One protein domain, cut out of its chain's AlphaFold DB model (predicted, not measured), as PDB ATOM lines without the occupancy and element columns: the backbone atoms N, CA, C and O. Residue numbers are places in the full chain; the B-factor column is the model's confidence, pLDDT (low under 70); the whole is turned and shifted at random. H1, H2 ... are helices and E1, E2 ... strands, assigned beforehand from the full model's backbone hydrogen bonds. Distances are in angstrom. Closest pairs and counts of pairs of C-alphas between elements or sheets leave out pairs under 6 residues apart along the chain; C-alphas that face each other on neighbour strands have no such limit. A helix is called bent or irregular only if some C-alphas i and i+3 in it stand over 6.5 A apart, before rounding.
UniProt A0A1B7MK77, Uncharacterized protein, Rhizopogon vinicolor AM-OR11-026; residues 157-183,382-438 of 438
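Overview. This is residues 157 to 183 and 382 to 438 of the 438 residues of an uncharacterized protein of Rhizopogon vinicolor AM-OR11-026 (UniProt A0A1B7MK77). With little regular structure, this is a compact body of mostly loops: the bent hairpin E1 and E2 makes one side, unnamed residues 162 to 183 lie on the other, and the last residue of the short helix H1 comes near E2. The printed part has 84 residues, only 20 of them in the named elements, in the order H1, E1, E2; the class is mixed and the two-strand sheet antiparallel. The radius of gyration of the C-alphas is 11.8 A and the spans are 32 by 30 by 26 A.

Arrangement. After unnamed residues 157 to 183 and the cut, look for helix H1, residues 390 to 396, where every O i to N i+4 pair is within hydrogen-bond range. A short link leads to E1, residues 403 to 410, which bends by 70 degrees at residue 407. E2, residues 417 to 421, forms an antiparallel hairpin with E1, at 156 degrees between directions; N 405 and O 421 are 2.9 A apart, N 417 and O 410 2.8 A, within hydrogen-bond range. The closest C-alphas of H1 and E2, Leu 396 and Gly 419, are 5.9 A apart.

Along the chain. Find C-alpha 390 at (110.779, 2.780, 260.959), where H1 begins its 9.9 A. E1 spans 19.8 A; E2 spans 12.1 A to C-alpha 421 at (102.545, 13.725, 273.452).

Size, cuts and confidence. C-alphas 183 and 382 are 13.9 A apart across the cut. Neither link is long. Residues 169 to 171 and 437 to 438 have pLDDT under 70.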
ATOM      1  N   VAL A 157     108.704  -2.225 270.142       89.56
ATOM      2  CA  VAL A 157     109.457  -3.124 271.020       89.56
ATOM      3  C   VAL A 157     109.595  -2.456 272.388       89.56
ATOM      4  O   VAL A 157     110.122  -1.340 272.451       89.56
ATOM      5  N   PRO A 158     109.180  -3.122 273.481       85.50
ATOM      6  CA  PRO A 158     109.249  -2.535 274.808       85.50
ATOM      7  C   PRO A 158     110.703  -2.288 275.244       85.50
ATOM      8  O   PRO A 158     111.644  -2.913 274.747       85.50
ATOM      9  N   PHE A 159     110.881  -1.373 276.195       84.12
ATOM     10  CA  PHE A 159     112.149  -0.945 276.789       84.12
ATOM     11  C   PHE A 159     113.123  -0.223 275.836       84.12
ATOM     12  O   PHE A 159     114.323  -0.165 276.109       84.12
ATOM     13  N   GLN A 160     112.637   0.366 274.732       85.75
ATOM     14  CA  GLN A 160     113.494   1.012 273.718       85.75
ATOM     15  C   GLN A 160     113.236   2.509 273.463       85.75
ATOM     16  O   GLN A 160     113.734   3.048 272.474       85.75
ATOM     17  N   CYS A 161     112.550   3.205 274.371       88.19
ATOM     18  CA  CYS A 161     112.152   4.611 274.197       88.19
ATOM     19  C   CYS A 161     113.306   5.634 274.123       88.19
ATOM     20  O   CYS A 161     113.075   6.792 273.787       88.19
ATOM     21  N   MET A 162     114.550   5.230 274.418       90.88
ATOM     22  CA  MET A 162     115.723   6.119 274.412       90.88
ATOM     23  C   MET A 162     116.885   5.651 273.539       90.88
ATOM     24  O   MET A 162     118.034   6.055 273.718       90.88
ATOM     25  N   ARG A 163     116.602   4.804 272.547       89.75
ATOM     26  CA  ARG A 163     117.644   4.199 271.716       89.75
ATOM     27  C   ARG A 163     117.696   4.769 270.318       89.75
ATOM     28  O   ARG A 163     116.720   4.760 269.575       89.75
ATOM     29  N   ALA A 164     118.892   5.213 269.951       89.81
ATOM     30  CA  ALA A 164     119.197   5.585 268.584       89.81
ATOM     31  C   ALA A 164     119.339   4.334 267.708       89.81
ATOM     32  O   ALA A 164     119.707   3.258 268.185       89.81
ATOM     33  N   VAL A 165     119.129   4.499 266.403       89.88
ATOM     34  CA  VAL A 165     119.239   3.410 265.417       89.88
ATOM     35  C   VAL A 165     120.606   2.704 265.449       89.88
ATOM     36  O   VAL A 165     120.681   1.495 265.266       89.88
ATOM     37  N   SER A 166     121.690   3.419 265.767       83.06
ATOM     38  CA  SER A 166     123.046   2.854 265.845       83.06
ATOM     39  C   SER A 166     123.277   1.923 267.043       83.06
ATOM     40  O   SER A 166     124.316   1.276 267.107       83.06
ATOM     41  N   GLY A 167     122.364   1.895 268.020       76.81
ATOM     42  CA  GLY A 167     122.487   1.111 269.255       76.81
ATOM     43  C   GLY A 167     121.648  -0.170 269.289       76.81
ATOM     44  O   GLY A 167     121.588  -0.811 270.336       76.81
ATOM     45  N   LEU A 168     120.981  -0.533 268.187       72.88
ATOM     46  CA  LEU A 168     120.048  -1.667 268.152       72.88
ATOM     47  C   LEU A 168     120.725  -3.036 268.360       72.88
ATOM     48  O   LEU A 168     120.094  -3.930 268.919       72.88
ATOM     49  N   ASP A 169     122.001  -3.181 267.984       68.25
ATOM     50  CA  ASP A 169     122.687  -4.484 267.957       68.25
ATOM     51  C   ASP A 169     123.403  -4.864 269.269       68.25
ATOM     52  O   ASP A 169     123.719  -6.033 269.474       68.25
ATOM     53  N   VAL A 170     123.683  -3.910 270.168       66.75
ATOM     54  CA  VAL A 170     124.706  -4.104 271.224       66.75
ATOM     55  C   VAL A 170     124.136  -4.506 272.592       66.75
ATOM     56  O   VAL A 170     124.844  -5.101 273.390       66.75
ATOM     57  N   ASN A 171     122.866  -4.228 272.884       64.12
ATOM     58  CA  ASN A 171     122.140  -4.658 274.096       64.12
ATOM     59  C   ASN A 171     120.644  -4.438 273.844       64.12
ATOM     60  O   ASN A 171     120.365  -3.654 272.957       64.12
ATOM     61  N   ARG A 172     119.674  -5.007 274.578       72.75
ATOM     62  CA  ARG A 172     118.211  -4.721 274.426       72.75
ATOM     63  C   ARG A 172     117.555  -4.097 275.675       72.75
ATOM     64  O   ARG A 172     116.369  -4.284 275.907       72.75
ATOM     65  N   GLY A 173     118.335  -3.390 276.490       81.62
ATOM     66  CA  GLY A 173     117.884  -2.821 277.762       81.62
ATOM     67  C   GLY A 173     117.730  -1.293 277.786       81.62
ATOM     68  O   GLY A 173     118.025  -0.625 276.787       81.62
ATOM     69  N   PRO A 174     117.329  -0.750 278.947       87.81
ATOM     70  CA  PRO A 174     117.231   0.683 279.220       87.81
ATOM     71  C   PRO A 174     118.488   1.462 278.812       87.81
ATOM     72  O   PRO A 174     119.593   0.911 278.785       87.81
ATOM     73  N   ALA A 175     118.328   2.741 278.476       91.56
ATOM     74  CA  ALA A 175     119.423   3.581 277.993       91.56
ATOM     75  C   ALA A 175     119.404   4.971 278.634       91.56
ATOM     76  O   ALA A 175     118.343   5.548 278.872       91.56
ATOM     77  N   THR A 176     120.594   5.518 278.877       92.44
ATOM     78  CA  THR A 176     120.770   6.908 279.305       92.44
ATOM     79  C   THR A 176     120.771   7.848 278.095       92.44
ATOM     80  O   THR A 176     121.308   7.486 277.039       92.44
ATOM     81  N   PRO A 177     120.240   9.074 278.222       94.38
ATOM     82  CA  PRO A 177     120.301  10.074 277.164       94.38
ATOM     83  C   PRO A 177     121.747  10.436 276.802       94.38
ATOM     84  O   PRO A 177     122.640  10.447 277.647       94.38
ATOM     85  N   SER A 178     121.981  10.813 275.542       94.88
ATOM     86  CA  SER A 178     123.283  11.320 275.091       94.88
ATOM     87  C   SER A 178     123.197  12.779 274.663       94.88
ATOM     88  O   SER A 178     122.275  13.180 273.957       94.88
ATOM     89  N   LYS A 179     124.208  13.580 275.016       95.31
ATOM     90  CA  LYS A 179     124.319  14.985 274.576       95.31
ATOM     91  C   LYS A 179     124.563  15.106 273.066       95.31
ATOM     92  O   LYS A 179     124.210  16.121 272.462       95.31
ATOM     93  N   ILE A 180     125.192  14.093 272.465       95.88
ATOM     94  CA  ILE A 180     125.551  14.048 271.043       95.88
ATOM     95  C   ILE A 180     125.165  12.682 270.490       95.88
ATOM     96  O   ILE A 180     125.563  11.644 271.016       95.88
ATOM     97  N   GLN A 181     124.412  12.690 269.402       95.50
ATOM     98  CA  GLN A 181     123.913  11.478 268.775       95.50
ATOM     99  C   GLN A 181     124.874  10.997 267.679       95.50
ATOM    100  O   GLN A 181     125.711  11.757 267.177       95.50
ATOM    101  N   ALA A 182     124.772   9.719 267.314       94.75
ATOM    102  CA  ALA A 182     125.535   9.160 266.203       94.75
ATOM    103  C   ALA A 182     125.213   9.897 264.893       94.75
ATOM    104  O   ALA A 182     124.093  10.362 264.705       94.75
ATOM    105  N   SER A 183     126.191  10.004 263.992       96.62
ATOM    106  CA  SER A 183     125.978  10.582 262.662       96.62
ATOM    107  C   SER A 183     125.300   9.590 261.715       96.62
ATOM    108  O   SER A 183     125.361   8.373 261.916       96.62
ATOM    109  N   PRO A 382     119.379  15.362 273.629       95.38
ATOM    110  CA  PRO A 382     119.062  14.066 274.234       95.38
ATOM    111  C   PRO A 382     118.188  13.167 273.359       95.38
ATOM    112  O   PRO A 382     118.218  11.952 273.528       95.38
ATOM    113  N   GLN A 383     117.442  13.744 272.411       96.31
ATOM    114  CA  GLN A 383     116.552  12.991 271.531       96.31
ATOM    115  C   GLN A 383     117.332  11.950 270.708       96.31
ATOM    116  O   GLN A 383     118.298  12.313 270.025       96.31
ATOM    117  N   PRO A 384     116.946  10.665 270.732       95.62
ATOM    118  CA  PRO A 384     117.649   9.627 269.987       95.62
ATOM    119  C   PRO A 384     117.594   9.868 268.478       95.62
ATOM    120  O   PRO A 384     116.572  10.305 267.951       95.62
ATOM    121  N   ALA A 385     118.693   9.608 267.766       96.25
ATOM    122  CA  ALA A 385     118.703   9.703 266.304       96.25
ATOM    123  C   ALA A 385     118.014   8.496 265.658       96.25
ATOM    124  O   ALA A 385     118.333   7.345 265.972       96.25
ATOM    125  N   ALA A 386     117.101   8.768 264.728       95.62
ATOM    126  CA  ALA A 386     116.290   7.748 264.075       95.62
ATOM    127  C   ALA A 386     116.630   7.599 262.589       95.62
ATOM    128  O   ALA A 386     116.548   6.491 262.064       95.62
ATOM    129  N   TYR A 387     117.025   8.682 261.907       95.44
ATOM    130  CA  TYR A 387     117.441   8.669 260.497       95.44
ATOM    131  C   TYR A 387     116.456   7.949 259.554       95.44
ATOM    132  O   TYR A 387     116.854   7.308 258.583       95.44
ATOM    133  N   GLY A 388     115.159   8.036 259.859       94.19
ATOM    134  CA  GLY A 388     114.098   7.399 259.079       94.19
ATOM    135  C   GLY A 388     113.971   5.880 259.263       94.19
ATOM    136  O   GLY A 388     113.275   5.237 258.478       94.19
ATOM    137  N   HIS A 389     114.623   5.284 260.267       95.75
ATOM    138  CA  HIS A 389     114.426   3.878 260.619       95.75
ATOM    139  C   HIS A 389     113.055   3.675 261.272       95.75
ATOM    140  O   HIS A 389     112.775   4.228 262.338       95.75
ATOM    141  N   LEU A 390     112.203   2.875 260.630       95.38
ATOM    142  CA  LEU A 390     110.779   2.780 260.959       95.38
ATOM    143  C   LEU A 390     110.560   2.160 262.339       95.38
ATOM    144  O   LEU A 390     109.839   2.728 263.152       95.38
ATOM    145  N   GLN A 391     111.245   1.053 262.646       94.94
ATOM    146  CA  GLN A 391     111.135   0.407 263.959       94.94
ATOM    147  C   GLN A 391     111.637   1.314 265.085       94.94
ATOM    148  O   GLN A 391     111.033   1.358 266.149       94.94
ATOM    149  N   THR A 392     112.724   2.061 264.860       94.88
ATOM    150  CA  THR A 392     113.216   3.007 265.871       94.88
ATOM    151  C   THR A 392     112.173   4.083 266.122       94.88
ATOM    152  O   THR A 392     111.868   4.352 267.272       94.88
ATOM    153  N   LEU A 393     111.564   4.648 265.078       95.81
ATOM    154  CA  LEU A 393     110.498   5.632 265.259       95.81
ATOM    155  C   LEU A 393     109.277   5.047 265.975       95.81
ATOM    156  O   LEU A 393     108.773   5.693 266.882       95.81
ATOM    157  N   ALA A 394     108.855   3.824 265.651       95.25
ATOM    158  CA  ALA A 394     107.763   3.159 266.365       95.25
ATOM    159  C   ALA A 394     108.073   2.891 267.846       95.25
ATOM    160  O   ALA A 394     107.157   2.846 268.655       95.25
ATOM    161  N   ASN A 395     109.348   2.737 268.213       94.00
ATOM    162  CA  ASN A 395     109.762   2.583 269.611       94.00
ATOM    163  C   ASN A 395     109.865   3.926 270.354       94.00
ATOM    164  O   ASN A 395     109.778   3.952 271.579       94.00
ATOM    165  N   LEU A 396     110.121   5.024 269.633       95.00
ATOM    166  CA  LEU A 396     110.289   6.371 270.195       95.00
ATOM    167  C   LEU A 396     108.974   7.163 270.268       95.00
ATOM    168  O   LEU A 396     108.884   8.102 271.058       95.00
ATOM    169  N   VAL A 397     108.006   6.830 269.411       95.44
ATOM    170  CA  VAL A 397     106.684   7.459 269.322       95.44
ATOM    171  C   VAL A 397     105.663   6.514 269.944       95.44
ATOM    172  O   VAL A 397     105.254   5.531 269.328       95.44
ATOM    173  N   ASP A 398     105.271   6.814 271.173       93.31
ATOM    174  CA  ASP A 398     104.267   6.077 271.939       93.31
ATOM    175  C   ASP A 398     102.857   6.659 271.746       93.31
ATOM    176  O   ASP A 398     101.882   5.913 271.707       93.31
ATOM    177  N   GLU A 399     102.747   7.973 271.540       94.81
ATOM    178  CA  GLU A 399     101.489   8.660 271.250       94.81
ATOM    179  C   GLU A 399     101.519   9.313 269.861       94.81
ATOM    180  O   GLU A 399     102.363  10.171 269.578       94.81
ATOM    181  N   TRP A 400     100.585   8.919 268.990       94.94
ATOM    182  CA  TRP A 400     100.449   9.451 267.632       94.94
ATOM    183  C   TRP A 400      99.373  10.535 267.586       94.94
ATOM    184  O   TRP A 400      98.182  10.242 267.691       94.94
ATOM    185  N   SER A 401      99.780  11.786 267.373       94.81
ATOM    186  CA  SER A 401      98.881  12.942 267.308       94.81
ATOM    187  C   SER A 401      99.232  13.865 266.126       94.81
ATOM    188  O   SER A 401     100.341  13.802 265.584       94.81
ATOM    189  N   PRO A 402      98.318  14.753 265.676       94.06
ATOM    190  CA  PRO A 402      98.599  15.665 264.563       94.06
ATOM    191  C   PRO A 402      99.813  16.575 264.800       94.06
ATOM    192  O   PRO A 402     100.492  16.962 263.841       94.06
ATOM    193  N   VAL A 403     100.079  16.919 266.065       95.94
ATOM    194  CA  VAL A 403     101.265  17.653 266.510       95.94
ATOM    195  C   VAL A 403     101.859  16.946 267.720       95.94
ATOM    196  O   VAL A 403     101.217  16.886 268.758       95.94
ATOM    197  N   MET A 404     103.088  16.460 267.579       96.75
ATOM    198  CA  MET A 404     103.783  15.687 268.603       96.75
ATOM    199  C   MET A 404     104.936  16.489 269.201       96.75
ATOM    200  O   MET A 404     105.776  17.026 268.469       96.75
ATOM    201  N   TRP A 405     105.023  16.513 270.525       97.62
ATOM    202  CA  TRP A 405     106.211  16.954 271.252       97.62
ATOM    203  C   TRP A 405     106.888  15.759 271.887       97.62
ATOM    204  O   TRP A 405     106.206  14.889 272.404       97.62
ATOM    205  N   TRP A 406     108.216  15.717 271.851       97.50
ATOM    206  CA  TRP A 406     108.998  14.634 272.433       97.50
ATOM    207  C   TRP A 406     109.776  15.132 273.649       97.50
ATOM    208  O   TRP A 406     110.446  16.167 273.567       97.50
ATOM    209  N   GLY A 407     109.714  14.396 274.755       96.94
ATOM    210  CA  GLY A 407     110.341  14.792 276.012       96.94
ATOM    211  C   GLY A 407     110.199  13.748 277.114       96.94
ATOM    212  O   GLY A 407     109.859  12.592 276.856       96.94
ATOM    213  N   HIS A 408     110.493  14.165 278.342       96.44
ATOM    214  CA  HIS A 408     110.269  13.355 279.535       96.44
ATOM    215  C   HIS A 408     108.775  13.331 279.876       96.44
ATOM    216  O   HIS A 408     108.107  14.357 279.768       96.44
ATOM    217  N   LYS A 409     108.251  12.160 280.247       94.50
ATOM    218  CA  LYS A 409     106.837  11.976 280.595       94.50
ATOM    219  C   LYS A 409     106.648  11.713 282.078       94.50
ATOM    220  O   LYS A 409     105.888  12.418 282.731       94.50
ATOM    221  N   GLU A 410     107.315  10.681 282.574       92.06
ATOM    222  CA  GLU A 410     107.073  10.157 283.911       92.06
ATOM    223  C   GLU A 410     108.386   9.716 284.549       92.06
ATOM    224  O   GLU A 410     109.243   9.099 283.898       92.06
ATOM    225  N   ASP A 411     108.508  10.001 285.839       90.88
ATOM    226  CA  ASP A 411     109.487   9.369 286.706       90.88
ATOM    227  C   ASP A 411     108.991   7.980 287.084       90.88
ATOM    228  O   ASP A 411     107.859   7.803 287.536       90.88
ATOM    229  N   GLY A 412     109.848   6.980 286.911       79.69
ATOM    230  CA  GLY A 412     109.531   5.610 287.274       79.69
ATOM    231  C   GLY A 412     110.671   4.977 288.053       79.69
ATOM    232  O   GLY A 412     111.847   5.269 287.838       79.69
ATOM    233  N   ILE A 413     110.313   4.085 288.976       79.44
ATOM    234  CA  ILE A 413     111.268   3.253 289.706       79.44
ATOM    235  C   ILE A 413     111.195   1.846 289.090       79.44
ATOM    236  O   ILE A 413     110.137   1.221 289.172       79.44
ATOM    237  N   PRO A 414     112.270   1.312 288.477       86.00
ATOM    238  CA  PRO A 414     113.637   1.846 288.437       86.00
ATOM    239  C   PRO A 414     113.973   2.721 287.209       86.00
ATOM    240  O   PRO A 414     115.112   3.176 287.111       86.00
ATOM    241  N   TYR A 415     113.051   2.915 286.257       91.38
ATOM    242  CA  TYR A 415     113.324   3.620 284.996       91.38
ATOM    243  C   TYR A 415     112.326   4.745 284.728       91.38
ATOM    244  O   TYR A 415     111.124   4.539 284.864       91.38
ATOM    245  N   CYS A 416     112.817   5.888 284.250       93.44
ATOM    246  CA  CYS A 416     111.975   6.971 283.747       93.44
ATOM    247  C   CYS A 416     111.421   6.644 282.354       93.44
ATOM    248  O   CYS A 416     111.948   5.794 281.625       93.44
ATOM    249  N   HIS A 417     110.398   7.388 281.943       93.62
ATOM    250  CA  HIS A 417     109.790   7.262 280.628       93.62
ATOM    251  C   HIS A 417     109.929   8.548 279.798       93.62
ATOM    252  O   HIS A 417     109.756   9.666 280.289       93.62
ATOM    253  N   ALA A 418     110.274   8.379 278.521       95.12
ATOM    254  CA  ALA A 418     110.339   9.436 277.518       95.12
ATOM    255  C   ALA A 418     109.549   8.986 276.291       95.12
ATOM    256  O   ALA A 418     109.579   7.807 275.937       95.12
ATOM    257  N   GLY A 419     108.874   9.925 275.641       95.44
ATOM    258  CA  GLY A 419     107.950   9.626 274.553       95.44
ATOM    259  C   GLY A 419     107.421  10.888 273.888       95.44
ATOM    260  O   GLY A 419     107.926  11.989 274.125       95.44
ATOM    261  N   THR A 420     106.414  10.722 273.039       96.62
ATOM    262  CA  THR A 420     105.681  11.789 272.360       96.62
ATOM    263  C   THR A 420     104.358  12.105 273.049       96.62
ATOM    264  O   THR A 420     103.729  11.219 273.602       96.62
ATOM    265  N   SER A 421     103.896  13.354 273.006       96.56
ATOM    266  CA  SER A 421     102.545  13.725 273.452       96.56
ATOM    267  C   SER A 421     101.918  14.815 272.581       96.56
ATOM    268  O   SER A 421     102.618  15.457 271.790       96.56
ATOM    269  N   ASP A 422     100.603  15.010 272.700       96.62
ATOM    270  CA  ASP A 422      99.806  16.046 272.026       96.62
ATOM    271  C   ASP A 422      99.938  17.454 272.639       96.62
ATOM    272  O   ASP A 422      99.359  18.420 272.136       96.62
ATOM    273  N   HIS A 423     100.741  17.588 273.692       96.19
ATOM    274  CA  HIS A 423     101.085  18.848 274.335       96.19
ATOM    275  C   HIS A 423     102.593  18.925 274.632       96.19
ATOM    276  O   HIS A 423     103.288  17.906 274.627       96.19
ATOM    277  N   PRO A 424     103.147  20.132 274.864       97.19
ATOM    278  CA  PRO A 424     104.567  20.297 275.158       97.19
ATOM    279  C   PRO A 424     105.011  19.521 276.404       97.19
ATOM    280  O   PRO A 424     104.447  19.704 277.480       97.19
ATOM    281  N   LEU A 425     106.071  18.722 276.258       96.25
ATOM    282  CA  LEU A 425     106.680  17.945 277.339       96.25
ATOM    283  C   LEU A 425     107.924  18.641 277.923       96.25
ATOM    284  O   LEU A 425     108.603  19.393 277.209       96.25
ATOM    285  N   PRO A 426     108.259  18.383 279.202       95.62
ATOM    286  CA  PRO A 426     109.511  18.835 279.794       95.62
ATOM    287  C   PRO A 426     110.733  18.204 279.099       95.62
ATOM    288  O   PRO A 426     110.643  17.136 278.477       95.62
ATOM    289  N   PRO A 427     111.904  18.864 279.174       95.19
ATOM    290  CA  PRO A 427     113.131  18.321 278.616       95.19
ATOM    291  C   PRO A 427     113.517  17.011 279.309       95.19
ATOM    292  O   PRO A 427     113.251  16.810 280.487       95.19
ATOM    293  N   VAL A 428     114.191  16.140 278.562       96.00
ATOM    294  CA  VAL A 428     114.730  14.884 279.090       96.00
ATOM    295  C   VAL A 428     115.799  15.142 280.145       96.00
ATOM    296  O   VAL A 428     116.715  15.940 279.928       96.00
ATOM    297  N   GLU A 429     115.708  14.408 281.248       95.25
ATOM    298  CA  GLU A 429     116.661  14.446 282.347       95.25
ATOM    299  C   GLU A 429     117.898  13.622 282.003       95.25
ATOM    300  O   GLU A 429     117.819  12.427 281.734       95.25
ATOM    301  N   MET A 430     119.069  14.258 281.985       95.50
ATOM    302  CA  MET A 430     120.301  13.617 281.510       95.50
ATOM    303  C   MET A 430     120.834  12.523 282.443       95.50
ATOM    304  O   MET A 430     121.590  11.670 281.979       95.50
ATOM    305  N   ASP A 431     120.443  12.555 283.716       93.50
ATOM    306  CA  ASP A 431     120.970  11.680 284.767       93.50
ATOM    307  C   ASP A 431     120.073  10.451 285.021       93.50
ATOM    308  O   ASP A 431     120.417   9.575 285.815       93.50
ATOM    309  N   CYS A 432     118.952  10.348 284.298       92.38
ATOM    310  CA  CYS A 432     117.975   9.273 284.428       92.38
ATOM    311  C   CYS A 432     118.182   8.158 283.392       92.38
ATOM    312  O   CYS A 432     118.616   8.378 282.256       92.38
ATOM    313  N   VAL A 433     117.848   6.925 283.784       92.94
ATOM    314  CA  VAL A 433     117.839   5.759 282.890       92.94
ATOM    315  C   VAL A 433     116.420   5.557 282.380       92.94
ATOM    316  O   VAL A 433     115.491   5.438 283.175       92.94
ATOM    317  N   TYR A 434     116.257   5.485 281.061       92.38
ATOM    318  CA  TYR A 434     114.938   5.438 280.442       92.38
ATOM    319  C   TYR A 434     114.594   4.072 279.864       92.38
ATOM    320  O   TYR A 434     115.422   3.431 279.204       92.38
ATOM    321  N   ALA A 435     113.335   3.678 280.045       88.38
ATOM    322  CA  ALA A 435     112.741   2.508 279.419       88.38
ATOM    323  C   ALA A 435     111.266   2.776 279.051       88.38
ATOM    324  O   ALA A 435     110.617   3.651 279.622       88.38
ATOM    325  N   SER A 436     110.737   2.098 278.026       75.88
ATOM    326  CA  SER A 436     109.302   2.196 277.733       75.88
ATOM    327  C   SER A 436     108.515   1.337 278.716       75.88
ATOM    328  O   SER A 436     109.025   0.299 279.144       75.88
ATOM    329  N   ASN A 437     107.284   1.742 279.026       68.88
ATOM    330  CA  ASN A 437     106.369   0.905 279.795       68.88
ATOM    331  C   ASN A 437     106.063  -0.387 279.014       68.88
ATOM    332  O   ASN A 437     106.072  -0.390 277.777       68.88
ATOM    333  N   SER A 438     105.914  -1.486 279.759       55.28
ATOM    334  CA  SER A 438     105.633  -2.835 279.255       55.28
ATOM    335  C   SER A 438     104.192  -3.005 278.813       55.28
ATOM    336  O   SER A 438     103.325  -2.555 279.599       55.28
TER     337      SER A 438